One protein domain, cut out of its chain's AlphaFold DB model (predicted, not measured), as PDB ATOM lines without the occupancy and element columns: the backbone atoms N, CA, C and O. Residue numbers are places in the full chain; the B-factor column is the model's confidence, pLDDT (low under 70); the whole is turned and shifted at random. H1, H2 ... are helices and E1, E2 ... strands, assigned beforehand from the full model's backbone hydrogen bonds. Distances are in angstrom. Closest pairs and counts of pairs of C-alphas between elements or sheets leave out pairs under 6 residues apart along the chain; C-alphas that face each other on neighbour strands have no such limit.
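Overview. This is residues 507 to 616 of the 860 residues of an uncharacterized protein of Methanosphaera cuniculi (UniProt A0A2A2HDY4). A helix in the middle, H2, has the long helix H1 crossing it on one side and the short helix H5 packed on the other, while two small strand pairs, E1 with E4 and E2 with E3, lie beside these helices. Beyond H5, the short helices H3 and H4 make a loosely attached arm, and a loop, residues 565 to 578, reaches past the last end of H2 and folds back to E4. The printed part has 110 residues, with five named helices and four named strands in the order E1 H1 E2 E3 H2 E4 H3 H4 H5; both sheets are antiparallel and the class is mixed, helices and strands. The whole is compact, with a radius of gyration of the C-alphas of 14.9 A and spans of 46 by 37 by 28 A.

Arrangement. E1, residues 507 to 509, is the antiparallel neighbour of E4, residues 579 to 582, at 153 degrees; N 508 and O 580 are 3.0 A apart, within hydrogen-bond range. H1, residues 510 to 527, touches H2, residues 548 to 564, with its residues 510 to 517 alone. Their closest C-alphas, of Ile 513 and Tyr 555, are 6.9 A apart, and they run opposite ways at a steep tilt of 55 degrees. E2, residues 533 to 537, and E3, residues 543 to 547, form an antiparallel hairpin at 150 degrees, with N 544 and O 536 2.8 A apart, within hydrogen-bond range. The closest C-alphas of H1 and E2, of Met 516 and Val 534, are 6.6 A apart. H2 touches H5, residues 610 to 616, opposite ways at a steep tilt of 45 degrees, closest at the C-alphas of Ala 553 and Phe 614, 5.1 A. H3, residues 588 to 594, and H5 are near each other, but H3 and H2 are apart. H4, residues 602 to 605, is close to H3 but not clearly touching, with the C-alphas of Phe 594 and Ala 603 6.6 A apart. In H1, H2, H3 and H5 every O i to N i+4 pair is within hydrogen-bond range; H4 is too short for such a pair.

Along the chain. E1 begins at C-alpha 507, (447.131, 473.807, 431.353). H1 is 25.2 A long, E2 13.0 A, E3 12.7 A and H2 24.2 A. H2 ends at C-alpha 564, (452.603, 480.849, 449.652). E4 is 9.9 A long, and H5 ends at C-alpha 616, (459.045, 464.250, 441.198).

Size, cuts and confidence. The two C-alphas farthest apart, of Lys 526 and Asn 599, are 47.1 A from each other. The printed part has no cut. The link from H2 to E4, 14 residues, is long, and residues 596 to 601 stand free. The mean pLDDT of the printed part is 76.6; residues 565 to 574 and 586 to 609 are under 70.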
ATOM      1  N   THR A 507     447.615 472.782 430.430       88.00
ATOM      2  CA  THR A 507     447.131 473.807 431.353       88.00
ATOM      3  C   THR A 507     445.737 473.416 431.817       88.00
ATOM      4  O   THR A 507     444.833 473.225 430.995       88.00
ATOM      5  N   PHE A 508     445.556 473.286 433.128       88.75
ATOM      6  CA  PHE A 508     444.262 473.005 433.752       88.75
ATOM      7  C   PHE A 508     443.819 474.217 434.566       88.75
ATOM      8  O   PHE A 508     444.601 474.772 435.335       88.75
ATOM      9  N   THR A 509     442.566 474.634 434.403       90.56
ATOM     10  CA  THR A 509     441.996 475.729 435.196       90.56
ATOM     11  C   THR A 509     441.760 475.288 436.640       90.56
ATOM     12  O   THR A 509     441.606 474.096 436.921       90.56
ATOM     13  N   ASN A 510     441.683 476.247 437.565       90.50
ATOM     14  CA  ASN A 510     441.332 475.983 438.962       90.50
ATOM     15  C   ASN A 510     440.023 475.193 439.087       90.50
ATOM     16  O   ASN A 510     439.955 474.224 439.837       90.50
ATOM     17  N   ASP A 511     439.010 475.568 438.305       89.94
ATOM     18  CA  ASP A 511     437.707 474.897 438.292       89.94
ATOM     19  C   ASP A 511     437.822 473.427 437.894       89.94
ATOM     20  O   ASP A 511     437.183 472.564 438.498       89.94
ATOM     21  N   GLU A 512     438.664 473.116 436.906       92.81
ATOM     22  CA  GLU A 512     438.892 471.735 436.493       92.81
ATOM     23  C   GLU A 512     439.664 470.946 437.563       92.81
ATOM     24  O   GLU A 512     439.370 469.772 437.801       92.81
ATOM     25  N   ILE A 513     440.606 471.581 438.266       93.88
ATOM     26  CA  ILE A 513     441.334 470.962 439.387       93.88
ATOM     27  C   ILE A 513     440.380 470.688 440.563       93.88
ATOM     28  O   ILE A 513     440.416 469.604 441.147       93.88
ATOM     29  N   VAL A 514     439.473 471.619 440.879       93.50
ATOM     30  CA  VAL A 514     438.411 471.431 441.886       93.50
ATOM     31  C   VAL A 514     437.457 470.312 441.466       93.50
ATOM     32  O   VAL A 514     437.096 469.461 442.283       93.50
ATOM     33  N   ASN A 515     437.084 470.257 440.187       92.00
ATOM     34  CA  ASN A 515     436.266 469.182 439.638       92.00
ATOM     35  C   ASN A 515     436.947 467.810 439.795       92.00
ATOM     36  O   ASN A 515     436.322 466.857 440.268       92.00
ATOM     37  N   MET A 516     438.240 467.720 439.475       95.38
ATOM     38  CA  MET A 516     439.057 466.522 439.682       95.38
ATOM     39  C   MET A 516     439.114 466.115 441.161       95.38
ATOM     40  O   MET A 516     438.882 464.943 441.476       95.38
ATOM     41  N   ALA A 517     439.326 467.066 442.073       94.62
ATOM     42  CA  ALA A 517     439.321 466.804 443.510       94.62
ATOM     43  C   ALA A 517     437.964 466.254 443.983       94.62
ATOM     44  O   ALA A 517     437.920 465.275 444.727       94.62
ATOM     45  N   ASN A 518     436.850 466.802 443.484       94.31
ATOM     46  CA  ASN A 518     435.505 466.321 443.807       94.31
ATOM     47  C   ASN A 518     435.244 464.901 443.278       94.31
ATOM     48  O   ASN A 518     434.640 464.091 443.986       94.31
ATOM     49  N   ILE A 519     435.721 464.565 442.072       92.38
ATOM     50  CA  ILE A 519     435.644 463.200 441.521       92.38
ATOM     51  C   ILE A 519     436.396 462.219 442.428       92.38
ATOM     52  O   ILE A 519     435.855 461.168 442.787       92.38
ATOM     53  N   ILE A 520     437.623 462.565 442.832       93.69
ATOM     54  CA  ILE A 520     438.450 461.732 443.711       93.69
ATOM     55  C   ILE A 520     437.795 461.583 445.086       93.69
ATOM     56  O   ILE A 520     437.602 460.452 445.536       93.69
ATOM     57  N   PHE A 521     437.387 462.689 445.714       94.38
ATOM     58  CA  PHE A 521     436.697 462.702 447.005       94.38
ATOM     59  C   PHE A 521     435.457 461.801 446.975       94.38
ATOM     60  O   PHE A 521     435.310 460.899 447.799       94.38
ATOM     61  N   ASN A 522     434.597 461.954 445.968       92.62
ATOM     62  CA  ASN A 522     433.399 461.127 445.826       92.62
ATOM     63  C   ASN A 522     433.726 459.647 445.611       92.62
ATOM     64  O   ASN A 522     433.011 458.781 446.124       92.62
ATOM     65  N   ASN A 523     434.799 459.333 444.882       92.50
ATOM     66  CA  ASN A 523     435.257 457.959 444.703       92.50
ATOM     67  C   ASN A 523     435.784 457.357 446.017       92.50
ATOM     68  O   ASN A 523     435.505 456.194 446.309       92.50
ATOM     69  N   ILE A 524     436.468 458.147 446.850       93.19
ATOM     70  CA  ILE A 524     436.896 457.748 448.198       93.19
ATOM     71  C   ILE A 524     435.674 457.491 449.090       93.19
ATOM     72  O   ILE A 524     435.583 456.429 449.707       93.19
ATOM     73  N   VAL A 525     434.704 458.409 449.117       91.81
ATOM     74  CA  VAL A 525     433.473 458.274 449.916       91.81
ATOM     75  C   VAL A 525     432.676 457.036 449.493       91.81
ATOM     76  O   VAL A 525     432.290 456.223 450.334       91.81
ATOM     77  N   LYS A 526     432.459 456.857 448.184       91.25
ATOM     78  CA  LYS A 526     431.602 455.799 447.629       91.25
ATOM     79  C   LYS A 526     432.277 454.429 447.600       91.25
ATOM     80  O   LYS A 526     431.660 453.435 447.970       91.25
ATOM     81  N   ASN A 527     433.521 454.372 447.129       92.19
ATOM     82  CA  ASN A 527     434.206 453.124 446.783       92.19
ATOM     83  C   ASN A 527     435.379 452.796 447.718       92.19
ATOM     84  O   ASN A 527     435.942 451.707 447.605       92.19
ATOM     85  N   ASN A 528     435.750 453.705 448.631       92.88
ATOM     86  CA  ASN A 528     436.913 453.586 449.517       92.88
ATOM     87  C   ASN A 528     438.212 453.245 448.768       92.88
ATOM     88  O   ASN A 528     438.990 452.388 449.187       92.88
ATOM     89  N   LYS A 529     438.402 453.867 447.602       90.50
ATOM     90  CA  LYS A 529     439.553 453.670 446.714       90.50
ATOM     91  C   LYS A 529     439.919 454.997 446.063       90.50
ATOM     92  O   LYS A 529     439.029 455.760 445.691       90.50
ATOM     93  N   TYR A 530     441.209 455.247 445.873       89.50
ATOM     94  CA  TYR A 530     441.647 456.282 444.941       89.50
ATOM     95  C   TYR A 530     441.379 455.794 443.508       89.50
ATOM     96  O   TYR A 530     441.581 454.605 443.231       89.50
ATOM     97  N   PRO A 531     440.851 456.640 442.606       90.69
ATOM     98  CA  PRO A 531     440.704 456.251 441.209       90.69
ATOM     99  C   PRO A 531     442.098 456.078 440.580       90.69
ATOM    100  O   PRO A 531     443.030 456.746 441.011       90.69
ATOM    101  N   PRO A 532     442.275 455.204 439.574       88.69
ATOM    102  CA  PRO A 532     443.569 455.051 438.902       88.69
ATOM    103  C   PRO A 532     443.939 456.279 438.053       88.69
ATOM    104  O   PRO A 532     445.118 456.591 437.890       88.69
ATOM    105  N   ALA A 533     442.931 456.975 437.524       91.38
ATOM    106  CA  ALA A 533     443.056 458.177 436.713       91.38
ATOM    107  C   ALA A 533     441.737 458.970 436.734       91.38
ATOM    108  O   ALA A 533     440.694 458.435 437.127       91.38
ATOM    109  N   VAL A 534     441.789 460.236 436.321       92.44
ATOM    110  CA  VAL A 534     440.634 461.133 436.194       92.44
ATOM    111  C   VAL A 534     440.660 461.773 434.812       92.44
ATOM    112  O   VAL A 534     441.691 462.272 434.370       92.44
ATOM    113  N   ASN A 535     439.514 461.786 434.133       91.25
ATOM    114  CA  ASN A 535     439.382 462.526 432.886       91.25
ATOM    115  C   ASN A 535     439.306 464.019 433.201       91.25
ATOM    116  O   ASN A 535     438.375 464.434 433.890       91.25
ATOM    117  N   MET A 536     440.252 464.800 432.688       91.31
ATOM    118  CA  MET A 536     440.327 466.244 432.904       91.31
ATOM    119  C   MET A 536     440.356 466.995 431.575       91.31
ATOM    120  O   MET A 536     441.021 466.566 430.629       91.31
ATOM    121  N   ARG A 537     439.650 468.124 431.497       89.25
ATOM    122  CA  ARG A 537     439.645 469.010 430.325       89.25
ATOM    123  C   ARG A 537     440.723 470.089 430.448       89.25
ATOM    124  O   ARG A 537     440.659 470.920 431.346       89.25
ATOM    125  N   ALA A 538     441.678 470.116 429.524       85.25
ATOM    126  CA  ALA A 538     442.672 471.191 429.466       85.25
ATOM    127  C   ALA A 538     442.110 472.449 428.770       85.25
ATOM    128  O   ALA A 538     441.082 472.392 428.086       85.25
ATOM    129  N   THR A 539     442.803 473.584 428.894       83.31
ATOM    130  CA  THR A 539     442.419 474.868 428.262       83.31
ATOM    131  C   THR A 539     442.360 474.807 426.733       83.31
ATOM    132  O   THR A 539     441.600 475.547 426.118       83.31
ATOM    133  N   ASN A 540     443.077 473.869 426.108       80.00
ATOM    134  CA  ASN A 540     442.995 473.590 424.670       80.00
ATOM    135  C   ASN A 540     441.696 472.862 424.244       80.00
ATOM    136  O   ASN A 540     441.543 472.481 423.082       80.00
ATOM    137  N   GLY A 541     440.778 472.609 425.184       79.12
ATOM    138  CA  GLY A 541     439.477 471.988 424.954       79.12
ATOM    139  C   GLY A 541     439.476 470.456 424.890       79.12
ATOM    140  O   GLY A 541     438.388 469.873 424.871       79.12
ATOM    141  N   ARG A 542     440.645 469.795 424.887       81.38
ATOM    142  CA  ARG A 542     440.775 468.326 424.856       81.38
ATOM    143  C   ARG A 542     440.613 467.716 426.249       81.38
ATOM    144  O   ARG A 542     440.905 468.350 427.261       81.38
ATOM    145  N   ILE A 543     440.158 466.463 426.285       85.62
ATOM    146  CA  ILE A 543     439.999 465.677 427.514       85.62
ATOM    147  C   ILE A 543     441.117 464.641 427.588       85.62
ATOM    148  O   ILE A 543     441.269 463.823 426.678       85.62
ATOM    149  N   TYR A 544     441.845 464.644 428.696       87.00
ATOM    150  CA  TYR A 544     442.968 463.753 428.957       87.00
ATOM    151  C   TYR A 544     442.650 462.814 430.110       87.00
ATOM    152  O   TYR A 544     442.048 463.226 431.100       87.00
ATOM    153  N   ASN A 545     443.070 461.555 429.996       91.38
ATOM    154  CA  ASN A 545     442.981 460.599 431.097       91.38
ATOM    155  C   ASN A 545     444.205 460.758 432.014       91.38
ATOM    156  O   ASN A 545     445.229 460.108 431.804       91.38
ATOM    157  N   VAL A 546     444.118 461.660 432.991       92.88
ATOM    158  CA  VAL A 546     445.241 462.060 433.849       92.88
ATOM    159  C   VAL A 546     445.452 461.025 434.964       92.88
ATOM    160  O   VAL A 546     444.532 460.792 435.755       92.88
ATOM    161  N   PRO A 547     446.633 460.383 435.074       92.94
ATOM    162  CA  PRO A 547     446.917 459.411 436.128       92.94
ATOM    163  C   PRO A 547     446.839 460.022 437.529       92.94
ATOM    164  O   PRO A 547     447.234 461.164 437.750       92.94
ATOM    165  N   PHE A 548     446.417 459.228 438.510       90.62
ATOM    166  CA  PHE A 548     446.163 459.718 439.868       90.62
ATOM    167  C   PHE A 548     447.354 460.414 440.547       90.62
ATOM    168  O   PHE A 548     447.153 461.387 441.268       90.62
ATOM    169  N   GLN A 549     448.591 459.973 440.296       87.75
ATOM    170  CA  GLN A 549     449.779 460.635 440.852       87.75
ATOM    171  C   GLN A 549     449.928 462.078 440.349       87.75
ATOM    172  O   GLN A 549     450.300 462.961 441.118       87.75
ATOM    173  N   TRP A 550     449.566 462.337 439.090       91.44
ATOM    174  CA  TRP A 550     449.534 463.686 438.529       91.44
ATOM    175  C   TRP A 550     448.360 464.500 439.068       91.44
ATOM    176  O   TRP A 550     448.540 465.666 439.404       91.44
ATOM    177  N   CYS A 551     447.187 463.885 439.245       92.88
ATOM    178  CA  CYS A 551     446.061 464.534 439.921       92.88
ATOM    179  C   CYS A 551     446.433 464.990 441.341       92.88
ATOM    180  O   CYS A 551     446.093 466.096 441.752       92.88
ATOM    181  N   ARG A 552     447.164 464.149 442.085       89.56
ATOM    182  CA  ARG A 552     447.670 464.477 443.422       89.56
ATOM    183  C   ARG A 552     448.680 465.627 443.371       89.56
ATOM    184  O   ARG A 552     448.538 466.568 444.141       89.56
ATOM    185  N   ALA A 553     449.641 465.586 442.449       87.81
ATOM    186  CA  ALA A 553     450.626 466.656 442.283       87.81
ATOM    187  C   ALA A 553     449.981 468.005 441.913       87.81
ATOM    188  O   ALA A 553     450.348 469.030 442.477       87.81
ATOM    189  N   LEU A 554     448.974 468.003 441.031       91.62
ATOM    190  CA  LEU A 554     448.171 469.187 440.696       91.62
ATOM    191  C   LEU A 554     447.457 469.757 441.924       91.62
ATOM    192  O   LEU A 554     447.428 470.970 442.119       91.62
ATOM    193  N   TYR A 555     446.879 468.883 442.749       91.50
ATOM    194  CA  TYR A 555     446.166 469.292 443.954       91.50
ATOM    195  C   TYR A 555     447.105 469.924 444.993       91.50
ATOM    196  O   TYR A 555     446.794 470.992 445.511       91.50
ATOM    197  N   TYR A 556     448.276 469.324 445.221       86.00
ATOM    198  CA  TYR A 556     449.293 469.864 446.133       86.00
ATOM    199  C   TYR A 556     449.897 471.168 445.616       86.00
ATOM    200  O   TYR A 556     449.991 472.134 446.362       86.00
ATOM    201  N   ALA A 557     450.211 471.258 444.322       85.31
ATOM    202  CA  ALA A 557     450.676 472.503 443.713       85.31
ATOM    203  C   ALA A 557     449.666 473.645 443.900       85.31
ATOM    204  O   ALA A 557     450.042 474.758 444.264       85.31
ATOM    205  N   ARG A 558     448.375 473.355 443.695       88.94
ATOM    206  CA  ARG A 558     447.285 474.318 443.888       88.94
ATOM    207  C   ARG A 558     447.216 474.827 445.328       88.94
ATOM    208  O   ARG A 558     447.030 476.027 445.524       88.94
ATOM    209  N   ASN A 559     447.304 473.937 446.315       85.25
ATOM    210  CA  ASN A 559     447.200 474.310 447.727       85.25
ATOM    211  C   ASN A 559     448.474 475.011 448.219       85.25
ATOM    212  O   ASN A 559     448.373 476.012 448.921       85.25
ATOM    213  N   GLN A 560     449.654 474.582 447.763       79.94
ATOM    214  CA  GLN A 560     450.917 475.231 448.107       79.94
ATOM    215  C   GLN A 560     450.989 476.673 447.590       79.94
ATOM    216  O   GLN A 560     451.406 477.548 448.335       79.94
ATOM    217  N   ILE A 561     450.528 476.956 446.364       79.06
ATOM    218  CA  ILE A 561     450.458 478.340 445.854       79.06
ATOM    219  C   ILE A 561     449.522 479.198 446.707       79.06
ATOM    220  O   ILE A 561     449.832 480.350 447.001       79.06
ATOM    221  N   PHE A 562     448.385 478.634 447.121       82.31
ATOM    222  CA  PHE A 562     447.482 479.321 448.037       82.31
ATOM    223  C   PHE A 562     448.179 479.641 449.364       82.31
ATOM    224  O   PHE A 562     448.081 480.769 449.831       82.31
ATOM    225  N   LEU A 563     448.905 478.688 449.950       74.81
ATOM    226  CA  LEU A 563     449.646 478.904 451.193       74.81
ATOM    227  C   LEU A 563     450.775 479.930 451.035       74.81
ATOM    228  O   LEU A 563     450.927 480.781 451.901       74.81
ATOM    229  N   ASP A 564     451.517 479.898 449.927       73.38
ATOM    230  CA  ASP A 564     452.603 480.849 449.652       73.38
ATOM    231  C   ASP A 564     452.078 482.279 449.429       73.38
ATOM    232  O   ASP A 564     452.751 483.247 449.776       73.38
ATOM    233  N   GLY A 565     450.871 482.422 448.868       68.75
ATOM    234  CA  GLY A 565     450.179 483.708 448.740       68.75
ATOM    235  C   GLY A 565     449.537 484.204 450.039       68.75
ATOM    236  O   GLY A 565     449.029 485.322 450.087       68.75
ATOM    237  N   ASP A 566     449.517 483.385 451.089       67.69
ATOM    238  CA  ASP A 566     449.099 483.779 452.428       67.69
ATOM    239  C   ASP A 566     450.345 484.204 453.214       67.69
ATOM    240  O   ASP A 566     451.017 483.368 453.809       67.69
ATOM    241  N   GLU A 567     450.667 485.504 453.225       58.53
ATOM    242  CA  GLU A 567     451.911 486.059 453.807       58.53
ATOM    243  C   GLU A 567     452.202 485.600 455.249       58.53
ATOM    244  O   GLU A 567     453.349 485.588 455.695       58.53
ATOM    245  N   ASN A 568     451.165 485.186 455.979       58.59
ATOM    246  CA  ASN A 568     451.252 484.720 457.359       58.59
ATOM    247  C   ASN A 568     451.143 483.189 457.509       58.59
ATOM    248  O   ASN A 568     451.003 482.725 458.637       58.59
ATOM    249  N   ASN A 569     451.187 482.426 456.406       55.19
ATOM    250  CA  ASN A 569     451.040 480.968 456.301       55.19
ATOM    251  C   ASN A 569     449.937 480.417 457.228       55.19
ATOM    252  O   ASN A 569     450.231 480.022 458.357       55.19
ATOM    253  N   ASN A 570     448.693 480.332 456.728       53.03
ATOM    254  CA  ASN A 570     447.488 479.759 457.370       53.03
ATOM    255  C   ASN A 570     446.466 480.756 457.944       53.03
ATOM    256  O   ASN A 570     445.572 480.348 458.690       53.03
ATOM    257  N   LEU A 571     446.508 482.041 457.579       55.88
ATOM    258  CA  LEU A 571     445.399 482.961 457.851       55.88
ATOM    259  C   LEU A 571     444.245 482.831 456.845       55.88
ATOM    260  O   LEU A 571     443.263 483.574 456.961       55.88
ATOM    261  N   GLY A 572     444.327 481.908 455.887       61.62
ATOM    262  CA  GLY A 572     443.304 481.685 454.869       61.62
ATOM    263  C   GLY A 572     443.106 482.900 453.964       61.62
ATOM    264  O   GLY A 572     441.998 483.114 453.477       61.62
ATOM    265  N   LYS A 573     444.145 483.732 453.820       66.88
ATOM    266  CA  LYS A 573     444.133 484.960 453.009       66.88
ATOM    267  C   LYS A 573     444.816 484.787 451.650       66.88
ATOM    268  O   LYS A 573     444.846 485.725 450.866       66.88
ATOM    269  N   GLY A 574     445.350 483.597 451.383       69.56
ATOM    270  CA  GLY A 574     445.989 483.270 450.120       69.56
ATOM    271  C   GLY A 574     445.028 483.240 448.936       69.56
ATOM    272  O   GLY A 574     443.806 483.158 449.088       69.56
ATOM    273  N   LYS A 575     445.589 483.262 447.726       80.94
ATOM    274  CA  LYS A 575     444.831 483.210 446.472       80.94
ATOM    275  C   LYS A 575     445.153 481.922 445.722       80.94
ATOM    276  O   LYS A 575     446.312 481.622 445.459       80.94
ATOM    277  N   TYR A 576     444.122 481.156 445.366       85.31
ATOM    278  CA  TYR A 576     444.307 479.998 444.490       85.31
ATOM    279  C   TYR A 576     444.718 480.457 443.080       85.31
ATOM    280  O   TYR A 576     444.202 481.471 442.603       85.31
ATOM    281  N   PRO A 577     445.594 479.710 442.387       82.69
ATOM    282  CA  PRO A 577     445.982 480.042 441.021       82.69
ATOM    283  C   PRO A 577     444.785 479.896 440.076       82.69
ATOM    284  O   PRO A 577     444.009 478.955 440.221       82.69
ATOM    285  N   ASN A 578     444.657 480.768 439.070       83.94
ATOM    286  CA  ASN A 578     443.598 480.664 438.050       83.94
ATOM    287  C   ASN A 578     443.739 479.388 437.197       83.94
ATOM    288  O   ASN A 578     442.747 478.788 436.772       83.94
ATOM    289  N   SER A 579     444.977 478.958 436.966       86.62
ATOM    290  CA  SER A 579     445.325 477.734 436.253       86.62
ATOM    291  C   SER A 579     446.704 477.233 436.664       86.62
ATOM    292  O   SER A 579     447.526 478.012 437.140       86.62
ATOM    293  N   LEU A 580     446.968 475.951 436.428       84.88
ATOM    294  CA  LEU A 580     448.289 475.346 436.575       84.88
ATOM    295  C   LEU A 580     448.774 474.784 435.248       84.88
ATOM    296  O   LEU A 580     448.032 474.078 434.561       84.88
ATOM    297  N   GLU A 581     450.032 475.072 434.937       83.12
ATOM    298  CA  GLU A 581     450.764 474.451 433.841       83.12
ATOM    299  C   GLU A 581     451.462 473.177 434.324       83.12
ATOM    300  O   GLU A 581     451.948 473.081 435.453       83.12
ATOM    301  N   LEU A 582     451.475 472.168 433.463       85.75
ATOM    302  CA  LEU A 582     452.020 470.850 433.727       85.75
ATOM    303  C   LEU A 582     452.844 470.414 432.522       85.75
ATOM    304  O   LEU A 582     452.322 470.259 431.418       85.75
ATOM    305  N   HIS A 583     454.120 470.160 432.778       80.69
ATOM    306  CA  HIS A 583     455.048 469.500 431.873       80.69
ATOM    307  C   HIS A 583     456.070 468.732 432.712       80.69
ATOM    308  O   HIS A 583     456.492 469.243 433.748       80.69
ATOM    309  N   HIS A 584     456.436 467.518 432.307       81.62
ATOM    310  CA  HIS A 584     457.405 466.692 433.021       81.62
ATOM    311  C   HIS A 584     458.782 466.831 432.384       81.62
ATOM    312  O   HIS A 584     458.957 466.518 431.207       81.62
ATOM    313  N   TYR A 585     459.772 467.270 433.160       72.25
ATOM    314  CA  TYR A 585     461.152 467.334 432.692       72.25
ATOM    315  C   TYR A 585     461.925 466.075 433.108       72.25
ATOM    316  O   TYR A 585     462.414 465.976 434.228       72.25
ATOM    317  N   SER A 586     462.156 465.141 432.186       62.62
ATOM    318  CA  SER A 586     463.000 463.954 432.435       62.62
ATOM    319  C   SER A 586     464.501 464.252 432.598       62.62
ATOM    320  O   SER A 586     465.269 463.405 433.068       62.62
ATOM    321  N   ASN A 587     464.970 465.453 432.233       61.38
ATOM    322  CA  ASN A 587     466.376 465.822 432.386       61.38
ATOM    323  C   ASN A 587     466.694 466.185 433.844       61.38
ATOM    324  O   ASN A 587     466.371 467.272 434.322       61.38
ATOM    325  N   LYS A 588     467.438 465.302 434.515       55.94
ATOM    326  CA  LYS A 588     467.890 465.485 435.900       55.94
ATOM    327  C   LYS A 588     468.598 466.825 436.148       55.94
ATOM    328  O   LYS A 588     468.392 467.414 437.194       55.94
ATOM    329  N   THR A 589     469.360 467.342 435.184       54.16
ATOM    330  CA  THR A 589     470.069 468.635 435.289       54.16
ATOM    331  C   THR A 589     469.106 469.825 435.233       54.16
ATOM    332  O   THR A 589     469.358 470.865 435.835       54.16
ATOM    333  N   VAL A 590     468.001 469.691 434.492       55.09
ATOM    334  CA  VAL A 590     466.938 470.704 434.396       55.09
ATOM    335  C   VAL A 590     466.128 470.719 435.689       55.09
ATOM    336  O   VAL A 590     465.947 471.783 436.273       55.09
ATOM    337  N   LEU A 591     465.767 469.540 436.201       54.09
ATOM    338  CA  LEU A 591     465.186 469.388 437.536       54.09
ATOM    339  C   LEU A 591     466.125 469.941 438.624       54.09
ATOM    340  O   LEU A 591     465.688 470.685 439.491       54.09
ATOM    341  N   GLU A 592     467.429 469.645 438.566       54.06
ATOM    342  CA  GLU A 592     468.443 470.171 439.494       54.06
ATOM    343  C   GLU A 592     468.589 471.703 439.396       54.06
ATOM    344  O   GLU A 592     468.767 472.337 440.431       54.06
ATOM    345  N   ARG A 593     468.444 472.316 438.207       51.69
ATOM    346  CA  ARG A 593     468.419 473.786 438.029       51.69
ATOM    347  C   ARG A 593     467.154 474.438 438.571       51.69
ATOM    348  O   ARG A 593     467.260 475.473 439.220       51.69
ATOM    349  N   PHE A 594     465.980 473.850 438.342       50.22
ATOM    350  CA  PHE A 594     464.731 474.328 438.950       50.22
ATOM    351  C   PHE A 594     464.746 474.187 440.478       50.22
ATOM    352  O   PHE A 594     464.113 474.969 441.183       50.22
ATOM    353  N   ASN A 595     465.542 473.243 440.981       44.88
ATOM    354  CA  ASN A 595     465.792 473.025 442.398       44.88
ATOM    355  C   ASN A 595     467.027 473.791 442.944       44.88
ATOM    356  O   ASN A 595     467.305 473.710 444.147       44.88
ATOM    357  N   ASP A 596     467.774 474.545 442.116       46.56
ATOM    358  CA  ASP A 596     468.914 475.376 442.537       46.56
ATOM    359  C   ASP A 596     468.448 476.773 442.963       46.56
ATOM    360  O   ASP A 596     468.448 477.757 442.218       46.56
ATOM    361  N   PHE A 597     468.099 476.840 444.242       42.06
ATOM    362  CA  PHE A 597     467.605 478.014 444.957       42.06
ATOM    363  C   PHE A 597     468.539 479.242 444.909       42.06
ATOM    364  O   PHE A 597     468.122 480.358 445.206       42.06
ATOM    365  N   THR A 598     469.826 479.058 444.599       39.12
ATOM    366  CA  THR A 598     470.838 480.135 444.646       39.12
ATOM    367  C   THR A 598     470.914 480.895 443.336       39.12
ATOM    368  O   THR A 598     471.092 482.110 443.343       39.12
ATOM    369  N   ASN A 599     470.775 480.166 442.229       39.62
ATOM    370  CA  ASN A 599     471.052 480.670 440.890       39.62
ATOM    371  C   ASN A 599     469.777 480.931 440.077       39.62
ATOM    372  O   ASN A 599     469.821 481.691 439.115       39.62
ATOM    373  N   TYR A 600     468.637 480.346 440.466       42.84
ATOM    374  CA  TYR A 600     467.366 480.460 439.745       42.84
ATOM    375  C   TYR A 600     466.264 481.077 440.624       42.84
ATOM    376  O   TYR A 600     465.294 480.427 441.008       42.84
ATOM    377  N   LYS A 601     466.392 482.375 440.940       39.53
ATOM    378  CA  LYS A 601     465.360 483.140 441.676       39.53
ATOM    379  C   LYS A 601     464.013 483.240 440.928       39.53
ATOM    380  O   LYS A 601     462.977 483.345 441.574       39.53
ATOM    381  N   GLY A 602     464.009 483.151 439.593       38.00
ATOM    382  CA  GLY A 602     462.812 483.388 438.771       38.00
ATOM    383  C   GLY A 602     461.752 482.278 438.800       38.00
ATOM    384  O   GLY A 602     460.567 482.565 438.724       38.00
ATOM    385  N   ALA A 603     462.128 481.007 438.971       40.62
ATOM    386  CA  ALA A 603     461.164 479.898 438.864       40.62
ATOM    387  C   ALA A 603     460.205 479.790 440.067       40.62
ATOM    388  O   ALA A 603     459.142 479.180 439.962       40.62
ATOM    389  N   ARG A 604     460.588 480.379 441.209       42.28
ATOM    390  CA  ARG A 604     459.814 480.353 442.455       42.28
ATOM    391  C   ARG A 604     458.817 481.505 442.554       42.28
ATOM    392  O   ARG A 604     457.694 481.279 442.986       42.28
ATOM    393  N   GLN A 605     459.218 482.700 442.118       42.81
ATOM    394  CA  GLN A 605     458.314 483.850 442.016       42.81
ATOM    395  C   GLN A 605     457.283 483.663 440.897       42.81
ATOM    396  O   GLN A 605     456.147 484.095 441.048       42.81
ATOM    397  N   ASP A 606     457.626 482.920 439.842       47.47
ATOM    398  CA  ASP A 606     456.708 482.687 438.725       47.47
ATOM    399  C   ASP A 606     455.713 481.530 438.942       47.47
ATOM    400  O   ASP A 606     454.833 481.353 438.108       47.47
ATOM    401  N   GLN A 607     455.847 480.705 439.996       60.91
ATOM    402  CA  GLN A 607     454.946 479.575 440.343       60.91
ATOM    403  C   GLN A 607     454.716 478.502 439.240       60.91
ATOM    404  O   GLN A 607     453.983 477.532 439.444       60.91
ATOM    405  N   LYS A 608     455.379 478.617 438.081       58.09
ATOM    406  CA  LYS A 608     455.091 477.873 436.835       58.09
ATOM    407  C   LYS A 608     455.319 476.356 436.879       58.09
ATOM    408  O   LYS A 608     454.738 475.646 436.068       58.09
ATOM    409  N   TYR A 609     456.140 475.835 437.798       67.19
ATOM    410  CA  TYR A 609     456.612 474.433 437.751       67.19
ATOM    411  C   TYR A 609     456.260 473.584 438.978       67.19
ATOM    412  O   TYR A 609     456.808 472.496 439.167       67.19
ATOM    413  N   PHE A 610     455.342 474.049 439.827       73.44
ATOM    414  CA  PHE A 610     455.031 473.366 441.089       73.44
ATOM    415  C   PHE A 610     454.518 471.938 440.876       73.44
ATOM    416  O   PHE A 610     454.840 471.039 441.651       73.44
ATOM    417  N   VAL A 611     453.762 471.698 439.805       83.94
ATOM    418  CA  VAL A 611     453.166 470.385 439.536       83.94
ATOM    419  C   VAL A 611     454.237 469.318 439.282       83.94
ATOM    420  O   VAL A 611     454.170 468.235 439.863       83.94
ATOM    421  N   ASP A 612     455.244 469.623 438.463       79.00
ATOM    422  CA  ASP A 612     456.335 468.687 438.156       79.00
ATOM    423  C   ASP A 612     457.239 468.437 439.370       79.00
ATOM    424  O   ASP A 612     457.660 467.306 439.639       79.00
ATOM    425  N   TYR A 613     457.469 469.486 440.165       75.56
ATOM    426  CA  TYR A 613     458.183 469.390 441.433       75.56
ATOM    427  C   TYR A 613     457.493 468.409 442.393       75.56
ATOM    428  O   TYR A 613     458.120 467.444 442.842       75.56
ATOM    429  N   PHE A 614     456.194 468.593 442.663       78.00
ATOM    430  CA  PHE A 614     455.449 467.703 443.558       78.00
ATOM    431  C   PHE A 614     455.388 466.272 443.020       78.00
ATOM    432  O   PHE A 614     455.563 465.325 443.787       78.00
ATOM    433  N   TYR A 615     455.206 466.090 441.709       83.88
ATOM    434  CA  TYR A 615     455.231 464.766 441.088       83.88
ATOM    435  C   TYR A 615     456.583 464.058 441.287       83.88
ATOM    436  O   TYR A 615     456.640 462.903 441.729       83.88
ATOM    437  N   SER A 616     457.683 464.764 441.026       76.25
ATOM    438  CA  SER A 616     459.045 464.250 441.198       76.25
ATOM    439  C   SER A 616     459.342 463.884 442.653       76.25
ATOM    440  O   SER A 616     459.939 462.841 442.930       76.25
TER     441      SER A 616